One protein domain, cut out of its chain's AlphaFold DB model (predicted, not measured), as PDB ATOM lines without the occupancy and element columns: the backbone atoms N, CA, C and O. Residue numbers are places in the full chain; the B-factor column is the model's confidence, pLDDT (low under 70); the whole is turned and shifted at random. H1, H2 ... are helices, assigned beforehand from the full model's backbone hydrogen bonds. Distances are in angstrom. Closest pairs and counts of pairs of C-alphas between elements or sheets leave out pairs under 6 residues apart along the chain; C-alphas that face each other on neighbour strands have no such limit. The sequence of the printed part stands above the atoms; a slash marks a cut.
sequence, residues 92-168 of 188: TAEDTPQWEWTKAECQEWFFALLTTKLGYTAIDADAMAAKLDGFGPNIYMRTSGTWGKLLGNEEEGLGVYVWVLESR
ATOM      1  N   THR A  92     283.443 237.820 176.140       95.88
ATOM      2  CA  THR A  92     281.999 237.880 176.333       95.88
ATOM      3  C   THR A  92     281.298 238.402 175.081       95.88
ATOM      4  O   THR A  92     281.903 238.984 174.184       95.88
ATOM      5  N   ALA A  93     279.977 238.243 175.028       94.88
ATOM      6  CA  ALA A  93     279.180 238.742 173.910       94.88
ATOM      7  C   ALA A  93     279.093 240.271 173.816       94.88
ATOM      8  O   ALA A  93     278.671 240.790 172.785       94.88
ATOM      9  N   GLU A  94     279.430 240.980 174.896       94.12
ATOM     10  CA  GLU A  94     279.447 242.446 174.907       94.12
ATOM     11  C   GLU A  94     280.796 243.011 174.473       94.12
ATOM     12  O   GLU A  94     280.899 244.212 174.210       94.12
ATOM     13  N   ASP A  95     281.820 242.160 174.388       95.12
ATOM     14  CA  ASP A  95     283.118 242.583 173.904       95.12
ATOM     15  C   ASP A  95     283.043 242.932 172.425       95.12
ATOM     16  O   ASP A  95     282.311 242.342 171.622       95.12
ATOM     17  N   THR A  96     283.820 243.946 172.070       96.00
ATOM     18  CA  THR A  96     283.986 244.345 170.680       96.00
ATOM     19  C   THR A  96     285.006 243.435 170.018       96.00
ATOM     20  O   THR A  96     286.117 243.333 170.547       96.00
ATOM     21  N   PRO A  97     284.683 242.834 168.860       96.31
ATOM     22  CA  PRO A  97     285.660 242.103 168.076       96.31
ATOM     23  C   PRO A  97     286.923 242.908 167.830       96.31
ATOM     24  O   PRO A  97     286.870 243.994 167.276       96.31
ATOM     25  N   GLN A  98     288.076 242.413 168.258       97.25
ATOM     26  CA  GLN A  98     289.319 243.146 168.035       97.25
ATOM     27  C   GLN A  98     289.893 242.787 166.663       97.25
ATOM     28  O   GLN A  98     289.854 241.631 166.239       97.25
ATOM     29  N   TRP A  99     290.472 243.767 165.971       97.50
ATOM     30  CA  TRP A  99     291.123 243.590 164.673       97.50
ATOM     31  C   TRP A  99     292.250 242.560 164.727       97.50
ATOM     32  O   TRP A  99     292.473 241.827 163.768       97.50
ATOM     33  N   GLU A 100     292.963 242.511 165.850       97.12
ATOM     34  CA  GLU A 100     294.110 241.627 166.060       97.12
ATOM     35  C   GLU A 100     293.727 240.269 166.662       97.12
ATOM     36  O   GLU A 100     294.606 239.433 166.859       97.12
ATOM     37  N   TRP A 101     292.436 240.014 166.919       96.94
ATOM     38  CA  TRP A 101     292.009 238.720 167.445       96.94
ATOM     39  C   TRP A 101     292.374 237.580 166.509       96.94
ATOM     40  O   TRP A 101     292.156 237.622 165.295       96.94
ATOM     41  N   THR A 102     292.881 236.519 167.114       97.12
ATOM     42  CA  THR A 102     293.099 235.224 166.495       97.12
ATOM     43  C   THR A 102     291.773 234.571 166.110       97.12
ATOM     44  O   THR A 102     290.690 234.948 166.559       97.12
ATOM     45  N   LYS A 103     291.859 233.515 165.294       97.25
ATOM     46  CA  LYS A 103     290.692 232.693 164.962       97.25
ATOM     47  C   LYS A 103     289.988 232.151 166.209       97.25
ATOM     48  O   LYS A 103     288.765 232.177 166.253       97.25
ATOM     49  N   ALA A 104     290.747 231.686 167.204       96.88
ATOM     50  CA  ALA A 104     290.183 231.132 168.432       96.88
ATOM     51  C   ALA A 104     289.375 232.186 169.203       96.88
ATOM     52  O   ALA A 104     288.210 231.955 169.507       96.88
ATOM     53  N   GLU A 105     289.933 233.382 169.398       97.00
ATOM     54  CA  GLU A 105     289.248 234.492 170.079       97.00
ATOM     55  C   GLU A 105     287.983 234.939 169.328       97.00
ATOM     56  O   GLU A 105     286.937 235.174 169.932       97.00
ATOM     57  N   CYS A 106     288.029 234.986 167.990       97.69
ATOM     58  CA  CYS A 106     286.839 235.249 167.178       97.69
ATOM     59  C   CYS A 106     285.746 234.183 167.365       97.69
ATOM     60  O   CYS A 106     284.561 234.520 167.403       97.69
ATOM     61  N   GLN A 107     286.125 232.907 167.450       97.75
ATOM     62  CA  GLN A 107     285.190 231.802 167.668       97.75
ATOM     63  C   GLN A 107     284.597 231.839 169.079       97.75
ATOM     64  O   GLN A 107     283.388 231.666 169.219       97.75
ATOM     65  N   GLU A 108     285.401 232.144 170.100       97.38
ATOM     66  CA  GLU A 108     284.946 232.327 171.483       97.38
ATOM     67  C   GLU A 108     283.934 233.471 171.603       97.38
ATOM     68  O   GLU A 108     282.847 233.289 172.158       97.38
ATOM     69  N   TRP A 109     284.234 234.631 171.012       97.50
ATOM     70  CA  TRP A 109     283.294 235.749 170.955       97.50
ATOM     71  C   TRP A 109     281.981 235.358 170.285       97.50
ATOM     72  O   TRP A 109     280.894 235.649 170.790       97.50
ATOM     73  N   PHE A 110     282.067 234.684 169.140       97.81
ATOM     74  CA  PHE A 110     280.880 234.336 168.379       97.81
ATOM     75  C   PHE A 110     280.039 233.279 169.101       97.81
ATOM     76  O   PHE A 110     278.816 233.394 169.133       97.81
ATOM     77  N   PHE A 111     280.673 232.317 169.773       98.06
ATOM     78  CA  PHE A 111     280.008 231.397 170.691       98.06
ATOM     79  C   PHE A 111     279.262 232.144 171.809       98.06
ATOM     80  O   PHE A 111     278.078 231.879 172.059       98.06
ATOM     81  N   ALA A 112     279.916 233.109 172.461       97.38
ATOM     82  CA  ALA A 112     279.301 233.916 173.511       97.38
ATOM     83  C   ALA A 112     278.108 234.718 172.967       97.38
ATOM     84  O   ALA A 112     277.045 234.767 173.594       97.38
ATOM     85  N   LEU A 113     278.236 235.303 171.776       96.88
ATOM     86  CA  LEU A 113     277.160 236.037 171.112       96.88
ATOM     87  C   LEU A 113     275.967 235.124 170.795       96.88
ATOM     88  O   LEU A 113     274.826 235.473 171.104       96.88
ATOM     89  N   LEU A 114     276.214 233.938 170.236       97.50
ATOM     90  CA  LEU A 114     275.176 232.970 169.875       97.50
ATOM     91  C   LEU A 114     274.376 232.509 171.097       97.50
ATOM     92  O   LEU A 114     273.144 232.492 171.068       97.50
ATOM     93  N   THR A 115     275.064 232.171 172.185       97.06
ATOM     94  CA  THR A 115     274.429 231.675 173.412       97.06
ATOM     95  C   THR A 115     273.689 232.772 174.176       97.06
ATOM     96  O   THR A 115     272.548 232.572 174.590       97.06
ATOM     97  N   THR A 116     274.294 233.951 174.343       95.50
ATOM     98  CA  THR A 116     273.738 234.999 175.217       95.50
ATOM     99  C   THR A 116     272.744 235.920 174.514       95.50
ATOM    100  O   THR A 116     271.766 236.345 175.132       95.50
ATOM    101  N   LYS A 117     272.973 236.246 173.236       94.00
ATOM    102  CA  LYS A 117     272.152 237.213 172.493       94.00
ATOM    103  C   LYS A 117     271.104 236.539 171.628       94.00
ATOM    104  O   LYS A 117     269.984 237.035 171.556       94.00
ATOM    105  N   LEU A 118     271.463 235.430 170.984       94.06
ATOM    106  CA  LEU A 118     270.592 234.734 170.032       94.06
ATOM    107  C   LEU A 118     269.917 233.488 170.641       94.06
ATOM    108  O   LEU A 118     269.045 232.896 170.013       94.06
ATOM    109  N   GLY A 119     270.273 233.098 171.871       94.88
ATOM    110  CA  GLY A 119     269.614 232.009 172.602       94.88
ATOM    111  C   GLY A 119     269.894 230.610 172.045       94.88
ATOM    112  O   GLY A 119     269.084 229.696 172.227       94.88
ATOM    113  N   TYR A 120     271.016 230.429 171.347       95.06
ATOM    114  CA  TYR A 120     271.456 229.117 170.880       95.06
ATOM    115  C   TYR A 120     271.851 228.228 172.065       95.06
ATOM    116  O   TYR A 120     272.335 228.702 173.093       95.06
ATOM    117  N   THR A 121     271.661 226.915 171.916       96.88
ATOM    118  CA  THR A 121     272.206 225.959 172.890       96.88
ATOM    119  C   THR A 121     273.729 225.952 172.790       96.88
ATOM    120  O   THR A 121     274.267 226.248 171.727       96.88
ATOM    121  N   ALA A 122     274.433 225.581 173.864       96.44
ATOM    122  CA  ALA A 122     275.895 225.513 173.832       96.44
ATOM    123  C   ALA A 122     276.410 224.596 172.704       96.44
ATOM    124  O   ALA A 122     277.357 224.947 172.016       96.44
ATOM    125  N   ILE A 123     275.741 223.466 172.450       96.56
ATOM    126  CA  ILE A 123     276.130 222.522 171.391       96.56
ATOM    127  C   ILE A 123     275.943 223.145 169.999       96.56
ATOM    128  O   ILE A 123     276.847 223.086 169.167       96.56
ATOM    129  N   ASP A 124     274.785 223.765 169.746       95.56
ATOM    130  CA  ASP A 124     274.512 224.411 168.455       95.56
ATOM    131  C   ASP A 124     275.450 225.607 168.225       95.56
ATOM    132  O   ASP A 124     275.935 225.818 167.111       95.56
ATOM    133  N   ALA A 125     275.709 226.383 169.282       96.50
ATOM    134  CA  ALA A 125     276.587 227.541 169.251       96.50
ATOM    135  C   ALA A 125     278.039 227.144 168.983       96.50
ATOM    136  O   ALA A 125     278.677 227.780 168.154       96.50
ATOM    137  N   ASP A 126     278.543 226.082 169.616       96.69
ATOM    138  CA  ASP A 126     279.900 225.570 169.400       96.69
ATOM    139  C   ASP A 126     280.094 225.096 167.953       96.69
ATOM    140  O   ASP A 126     280.988 225.556 167.240       96.69
ATOM    141  N   ALA A 127     279.159 224.283 167.447       95.81
ATOM    142  CA  ALA A 127     279.190 223.808 166.066       95.81
ATOM    143  C   ALA A 127     279.105 224.947 165.034       95.81
ATOM    144  O   ALA A 127     279.604 224.818 163.913       95.81
ATOM    145  N   MET A 128     278.443 226.053 165.371       95.94
ATOM    146  CA  MET A 128     278.321 227.226 164.509       95.94
ATOM    147  C   MET A 128     279.525 228.164 164.632       95.94
ATOM    148  O   MET A 128     280.007 228.662 163.614       95.94
ATOM    149  N   ALA A 129     280.064 228.331 165.839       97.00
ATOM    150  CA  ALA A 129     281.299 229.053 166.097       97.00
ATOM    151  C   ALA A 129     282.479 228.410 165.368       97.00
ATOM    152  O   ALA A 129     283.225 229.101 164.682       97.00
ATOM    153  N   ALA A 130     282.570 227.081 165.366       96.44
ATOM    154  CA  ALA A 130     283.594 226.348 164.626       96.44
ATOM    155  C   ALA A 130     283.581 226.623 163.104       96.44
ATOM    156  O   ALA A 130     284.623 226.534 162.452       96.44
ATOM    157  N   LYS A 131     282.424 226.988 162.527       95.50
ATOM    158  CA  LYS A 131     282.288 227.355 161.099       95.50
ATOM    159  C   LYS A 131     282.771 228.771 160.801       95.50
ATOM    160  O   LYS A 131     282.970 229.115 159.633       95.50
ATOM    161  N   LEU A 132     282.916 229.609 161.823       95.00
ATOM    162  CA  LEU A 132     283.490 230.930 161.669       95.00
ATOM    163  C   LEU A 132     284.979 230.773 161.361       95.00
ATOM    164  O   LEU A 132     285.773 230.337 162.193       95.00
ATOM    165  N   ASP A 133     285.332 231.106 160.126       92.62
ATOM    166  CA  ASP A 133     286.704 231.048 159.643       92.62
ATOM    167  C   ASP A 133     287.325 232.445 159.513       92.62
ATOM    168  O   ASP A 133     286.622 233.434 159.256       92.62
ATOM    169  N   GLY A 134     288.647 232.500 159.657       92.12
ATOM    170  CA  GLY A 134     289.435 233.729 159.657       92.12
ATOM    171  C   GLY A 134     289.749 234.275 161.051       92.12
ATOM    172  O   GLY A 134     289.575 233.592 162.054       92.12
ATOM    173  N   PHE A 135     290.258 235.501 161.078       95.56
ATOM    174  CA  PHE A 135     290.714 236.236 162.263       95.56
ATOM    175  C   PHE A 135     290.005 237.605 162.317       95.56
ATOM    176  O   PHE A 135     289.130 237.855 161.487       95.56
ATOM    177  N   GLY A 136     290.339 238.489 163.261       96.56
ATOM    178  CA  GLY A 136     289.623 239.749 163.541       96.56
ATOM    179  C   GLY A 136     289.023 240.496 162.334       96.56
ATOM    180  O   GLY A 136     287.810 240.734 162.312       96.56
ATOM    181  N   PRO A 137     289.781 240.789 161.257       96.75
ATOM    182  CA  PRO A 137     289.271 241.509 160.090       96.75
ATOM    183  C   PRO A 137     288.135 240.774 159.371       96.75
ATOM    184  O   PRO A 137     287.231 241.404 158.819       96.75
ATOM    185  N   ASN A 138     288.131 239.437 159.392       96.25
ATOM    186  CA  ASN A 138     287.083 238.629 158.776       96.25
ATOM    187  C   ASN A 138     285.719 238.844 159.436       96.25
ATOM    188  O   ASN A 138     284.712 238.686 158.751       96.25
ATOM    189  N   ILE A 139     285.658 239.208 160.721       97.06
ATOM    190  CA  ILE A 139     284.399 239.579 161.382       97.06
ATOM    191  C   ILE A 139     283.801 240.798 160.682       97.06
ATOM    192  O   ILE A 139     282.649 240.773 160.245       97.06
ATOM    193  N   TYR A 140     284.621 241.834 160.507       96.44
ATOM    194  CA  TYR A 140     284.204 243.119 159.964       96.44
ATOM    195  C   TYR A 140     283.968 243.118 158.461       96.44
ATOM    196  O   TYR A 140     283.164 243.914 158.002       96.44
ATOM    197  N   MET A 141     284.638 242.255 157.695       94.62
ATOM    198  CA  MET A 141     284.509 242.192 156.231       94.62
ATOM    199  C   MET A 141     283.308 241.362 155.743       94.62
ATOM    200  O   MET A 141     282.992 241.370 154.549       94.62
ATOM    201  N   ARG A 142     282.652 240.599 156.624       94.44
ATOM    202  CA  ARG A 142     281.493 239.773 156.258       94.44
ATOM    203  C   ARG A 142     280.278 240.652 155.971       94.44
ATOM    204  O   ARG A 142     279.868 241.474 156.783       94.44
ATOM    205  N   THR A 143     279.649 240.423 154.820       95.00
ATOM    206  CA  THR A 143     278.375 241.064 154.458       95.00
ATOM    207  C   THR A 143     277.204 240.462 155.235       95.00
ATOM    208  O   THR A 143     277.290 239.322 155.699       95.00
ATOM    209  N   SER A 144     276.071 241.169 155.301       94.00
ATOM    210  CA  SER A 144     274.829 240.651 155.901       94.00
ATOM    211  C   SER A 144     274.428 239.284 155.341       94.00
ATOM    212  O   SER A 144     274.145 238.363 156.100       94.00
ATOM    213  N   GLY A 145     274.502 239.100 154.019       93.94
ATOM    214  CA  GLY A 145     274.210 237.813 153.382       93.94
ATOM    215  C   GLY A 145     275.204 236.705 153.752       93.94
ATOM    216  O   GLY A 145     274.837 235.534 153.794       93.94
ATOM    217  N   THR A 146     276.459 237.050 154.050       95.12
ATOM    218  CA  THR A 146     277.461 236.073 154.510       95.12
ATOM    219  C   THR A 146     277.168 235.626 155.940       95.12
ATOM    220  O   THR A 146     277.252 234.436 156.232       95.12
ATOM    221  N   TRP A 147     276.766 236.556 156.808       96.31
ATOM    222  CA  TRP A 147     276.287 236.240 158.154       96.31
ATOM    223  C   TRP A 147     275.014 235.394 158.124       96.31
ATOM    224  O   TRP A 147     274.951 234.373 158.802       96.31
ATOM    225  N   GLY A 148     274.047 235.740 157.270       96.25
ATOM    226  CA  GLY A 148     272.815 234.965 157.107       96.25
ATOM    227  C   GLY A 148     273.074 233.522 156.674       96.25
ATOM    228  O   GLY A 148     272.520 232.589 157.248       96.25
ATOM    229  N   LYS A 149     273.995 233.315 155.724       96.12
ATOM    230  CA  LYS A 149     274.427 231.970 155.305       96.12
ATOM    231  C   LYS A 149     275.140 231.199 156.414       96.12
ATOM    232  O   LYS A 149     274.944 229.993 156.516       96.12
ATOM    233  N   LEU A 150     275.965 231.872 157.219       95.56
ATOM    234  CA  LEU A 150     276.687 231.244 158.329       95.56
ATOM    235  C   LEU A 150     275.725 230.744 159.417       95.56
ATOM    236  O   LEU A 150     275.882 229.626 159.904       95.56
ATOM    237  N   LEU A 151     274.724 231.558 159.755       95.06
ATOM    238  CA  LEU A 151     273.710 231.238 160.764       95.06
ATOM    239  C   LEU A 151     272.600 230.322 160.226       95.06
ATOM    240  O   LEU A 151     271.899 229.673 160.996       95.06
ATOM    241  N   GLY A 152     272.418 230.264 158.904       95.12
ATOM    242  CA  GLY A 152     271.255 229.620 158.286       95.12
ATOM    243  C   GLY A 152     269.948 230.391 158.512       95.12
ATOM    244  O   GLY A 152     268.871 229.831 158.315       95.12
ATOM    245  N   ASN A 153     270.039 231.655 158.933       95.50
ATOM    246  CA  ASN A 153     268.922 232.556 159.195       95.50
ATOM    247  C   ASN A 153     269.311 233.980 158.760       95.50
ATOM    248  O   ASN A 153     270.229 234.582 159.320       95.50
ATOM    249  N   GLU A 154     268.625 234.515 157.748       94.38
ATOM    250  CA  GLU A 154     268.937 235.829 157.175       94.38
ATOM    251  C   GLU A 154     268.683 236.989 158.146       94.38
ATOM    252  O   GLU A 154     269.464 237.939 158.167       94.38
ATOM    253  N   GLU A 155     267.639 236.909 158.975       94.50
ATOM    254  CA  GLU A 155     267.275 237.971 159.921       94.50
ATOM    255  C   GLU A 155     268.279 238.059 161.072       94.50
ATOM    256  O   GLU A 155     268.777 239.140 161.393       94.50
ATOM    257  N   GLU A 156     268.643 236.913 161.652       95.00
ATOM    258  CA  GLU A 156     269.696 236.848 162.670       95.00
ATOM    259  C   GLU A 156     271.038 237.308 162.088       95.00
ATOM    260  O   GLU A 156     271.773 238.060 162.729       95.00
ATOM    261  N   GLY A 157     271.331 236.927 160.839       96.38
ATOM    262  CA  GLY A 157     272.546 237.342 160.143       96.38
ATOM    263  C   GLY A 157     272.616 238.846 159.927       96.38
ATOM    264  O   GLY A 157     273.671 239.451 160.121       96.38
ATOM    265  N   LEU A 158     271.489 239.468 159.575       96.00
ATOM    266  CA  LEU A 158     271.378 240.918 159.488       96.00
ATOM    267  C   LEU A 158     271.601 241.579 160.856       96.00
ATOM    268  O   LEU A 158     272.315 242.578 160.924       96.00
ATOM    269  N   GLY A 159     271.051 241.012 161.931       95.44
ATOM    270  CA  GLY A 159     271.258 241.499 163.297       95.44
ATOM    271  C   GLY A 159     272.734 241.511 163.705       95.44
ATOM    272  O   GLY A 159     273.248 242.545 164.130       95.44
ATOM    273  N   VAL A 160     273.443 240.394 163.500       96.31
ATOM    274  CA  VAL A 160     274.889 240.299 163.780       96.31
ATOM    275  C   VAL A 160     275.686 241.269 162.910       96.31
ATOM    276  O   VAL A 160     276.586 241.949 163.398       96.31
ATOM    277  N   TYR A 161     275.339 241.386 161.630       96.06
ATOM    278  CA  TYR A 161     275.998 242.312 160.716       96.06
ATOM    279  C   TYR A 161     275.891 243.774 161.167       96.06
ATOM    280  O   TYR A 161     276.892 244.491 161.155       96.06
ATOM    281  N   VAL A 162     274.698 244.220 161.573       94.81
ATOM    282  CA  VAL A 162     274.488 245.584 162.080       94.81
ATOM    283  C   VAL A 162     275.294 245.808 163.360       94.81
ATOM    284  O   VAL A 162     276.000 246.807 163.451       94.81
ATOM    285  N   TRP A 163     275.286 244.849 164.289       92.81
ATOM    286  CA  TRP A 163     276.073 244.915 165.527       92.81
ATOM    287  C   TRP A 163     277.578 245.085 165.271       92.81
ATOM    288  O   TRP A 163     278.245 245.950 165.845       92.81
ATOM    289  N   VAL A 164     278.129 244.274 164.368       95.56
ATOM    290  CA  VAL A 164     279.543 244.357 163.975       95.56
ATOM    291  C   VAL A 164     279.844 245.702 163.311       95.56
ATOM    292  O   VAL A 164     280.861 246.325 163.603       95.56
ATOM    293  N   LEU A 165     278.959 246.200 162.446       93.62
ATOM    294  CA  LEU A 165     279.158 247.501 161.814       93.62
ATOM    295  C   LEU A 165     279.131 248.669 162.800       93.62
ATOM    296  O   LEU A 165     279.923 249.594 162.644       93.62
ATOM    297  N   GLU A 166     278.246 248.641 163.794       92.12
ATOM    298  CA  GLU A 166     278.145 249.691 164.814       92.12
ATOM    299  C   GLU A 166     279.370 249.735 165.739       92.12
ATOM    300  O   GLU A 166     279.731 250.799 166.246       92.12
ATOM    301  N   SER A 167     280.037 248.596 165.930       93.31
ATOM    302  CA  SER A 167     281.229 248.481 166.776       93.31
ATOM    303  C   SER A 167     282.547 248.765 166.047       93.31
ATOM    304  O   SER A 167     283.587 248.856 166.689       93.31
ATOM    305  N   ARG A 168     282.541 248.964 164.721       93.56
ATOM    306  CA  ARG A 168     283.777 249.104 163.920       93.56
ATOM    307  C   ARG A 168     284.652 250.306 164.292       93.56
ATOM    308  O   ARG A 168     285.855 250.266 164.081       93.56
TER     309      ARG A 168
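This is residues 92 to 168 of the 188 residues of an uncharacterized protein of Lachnellula cervina (UniProt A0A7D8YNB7). Two pairs of helices face each other like the halves of an open clamp, H1 with H2 on one side and H4 with H5 on the other, and short H3 joins them at the end where H1 begins and H5 ends. H1 and H2 fold back as a hairpin, H4 and H5 make a steeply angled pair, and the leading stretch 92 to 102 runs back beside H1. The printed part has 77 residues with five named helices, H1 to H5 in order, and no named strand: all helix. It is compact, with a radius of gyration of the C-alphas of 10.9 A and spans of 28 by 22 by 20 A.

H1, residues 103 to 116, and H2, residues 122 to 129, form a helical hairpin and touch at a steep tilt of 43 degrees, opposite ways; their closest C-alphas, of Gln 107 and Ala 129, are 5.0 A apart. H3, residues 136 to 141, only just touches H1, with 3 pairs of C-alphas within 8 A, by residues 103 to 106 of H1 alone; the closest are Cys 106 and Gly 136, 6.4 A. H4, residues 144 to 151, is close to H2 but not clearly touching, with the closest C-alphas, of Met 128 and Leu 151, 7.2 A apart. H5, residues 154 to 167, touches H4 at a steep tilt of 62 degrees, opposite ways, closest at the C-alphas of Gly 148 and Gly 157, 3.9 A. H5 only just touches H3, with 3 pairs of C-alphas within 8 A, by residues 164 to 165 of H5 alone; the closest are Tyr 140 and Val 164, 6.3 A. H1 and H5 are apart. Every O i to N i+4 pair is within hydrogen-bond range in H1, H2, H4 and H5, and 1 of 2 in H3.

H1 begins at C-alpha 103 (290.692, 232.693, 164.962) and is 19.9 A long. H2 is 10.1 A, H3 9.2 A and H4 10.7 A. H5 is 20.1 A and ends at C-alpha 167 (281.229, 248.481, 166.776).

The C-alphas farthest apart, of Ile 123 and Arg 168, are 28.7 A apart. The printed part has no cut, and no link between helices is long. Mean pLDDT of the printed part is 95.7, and no printed residue is under 70.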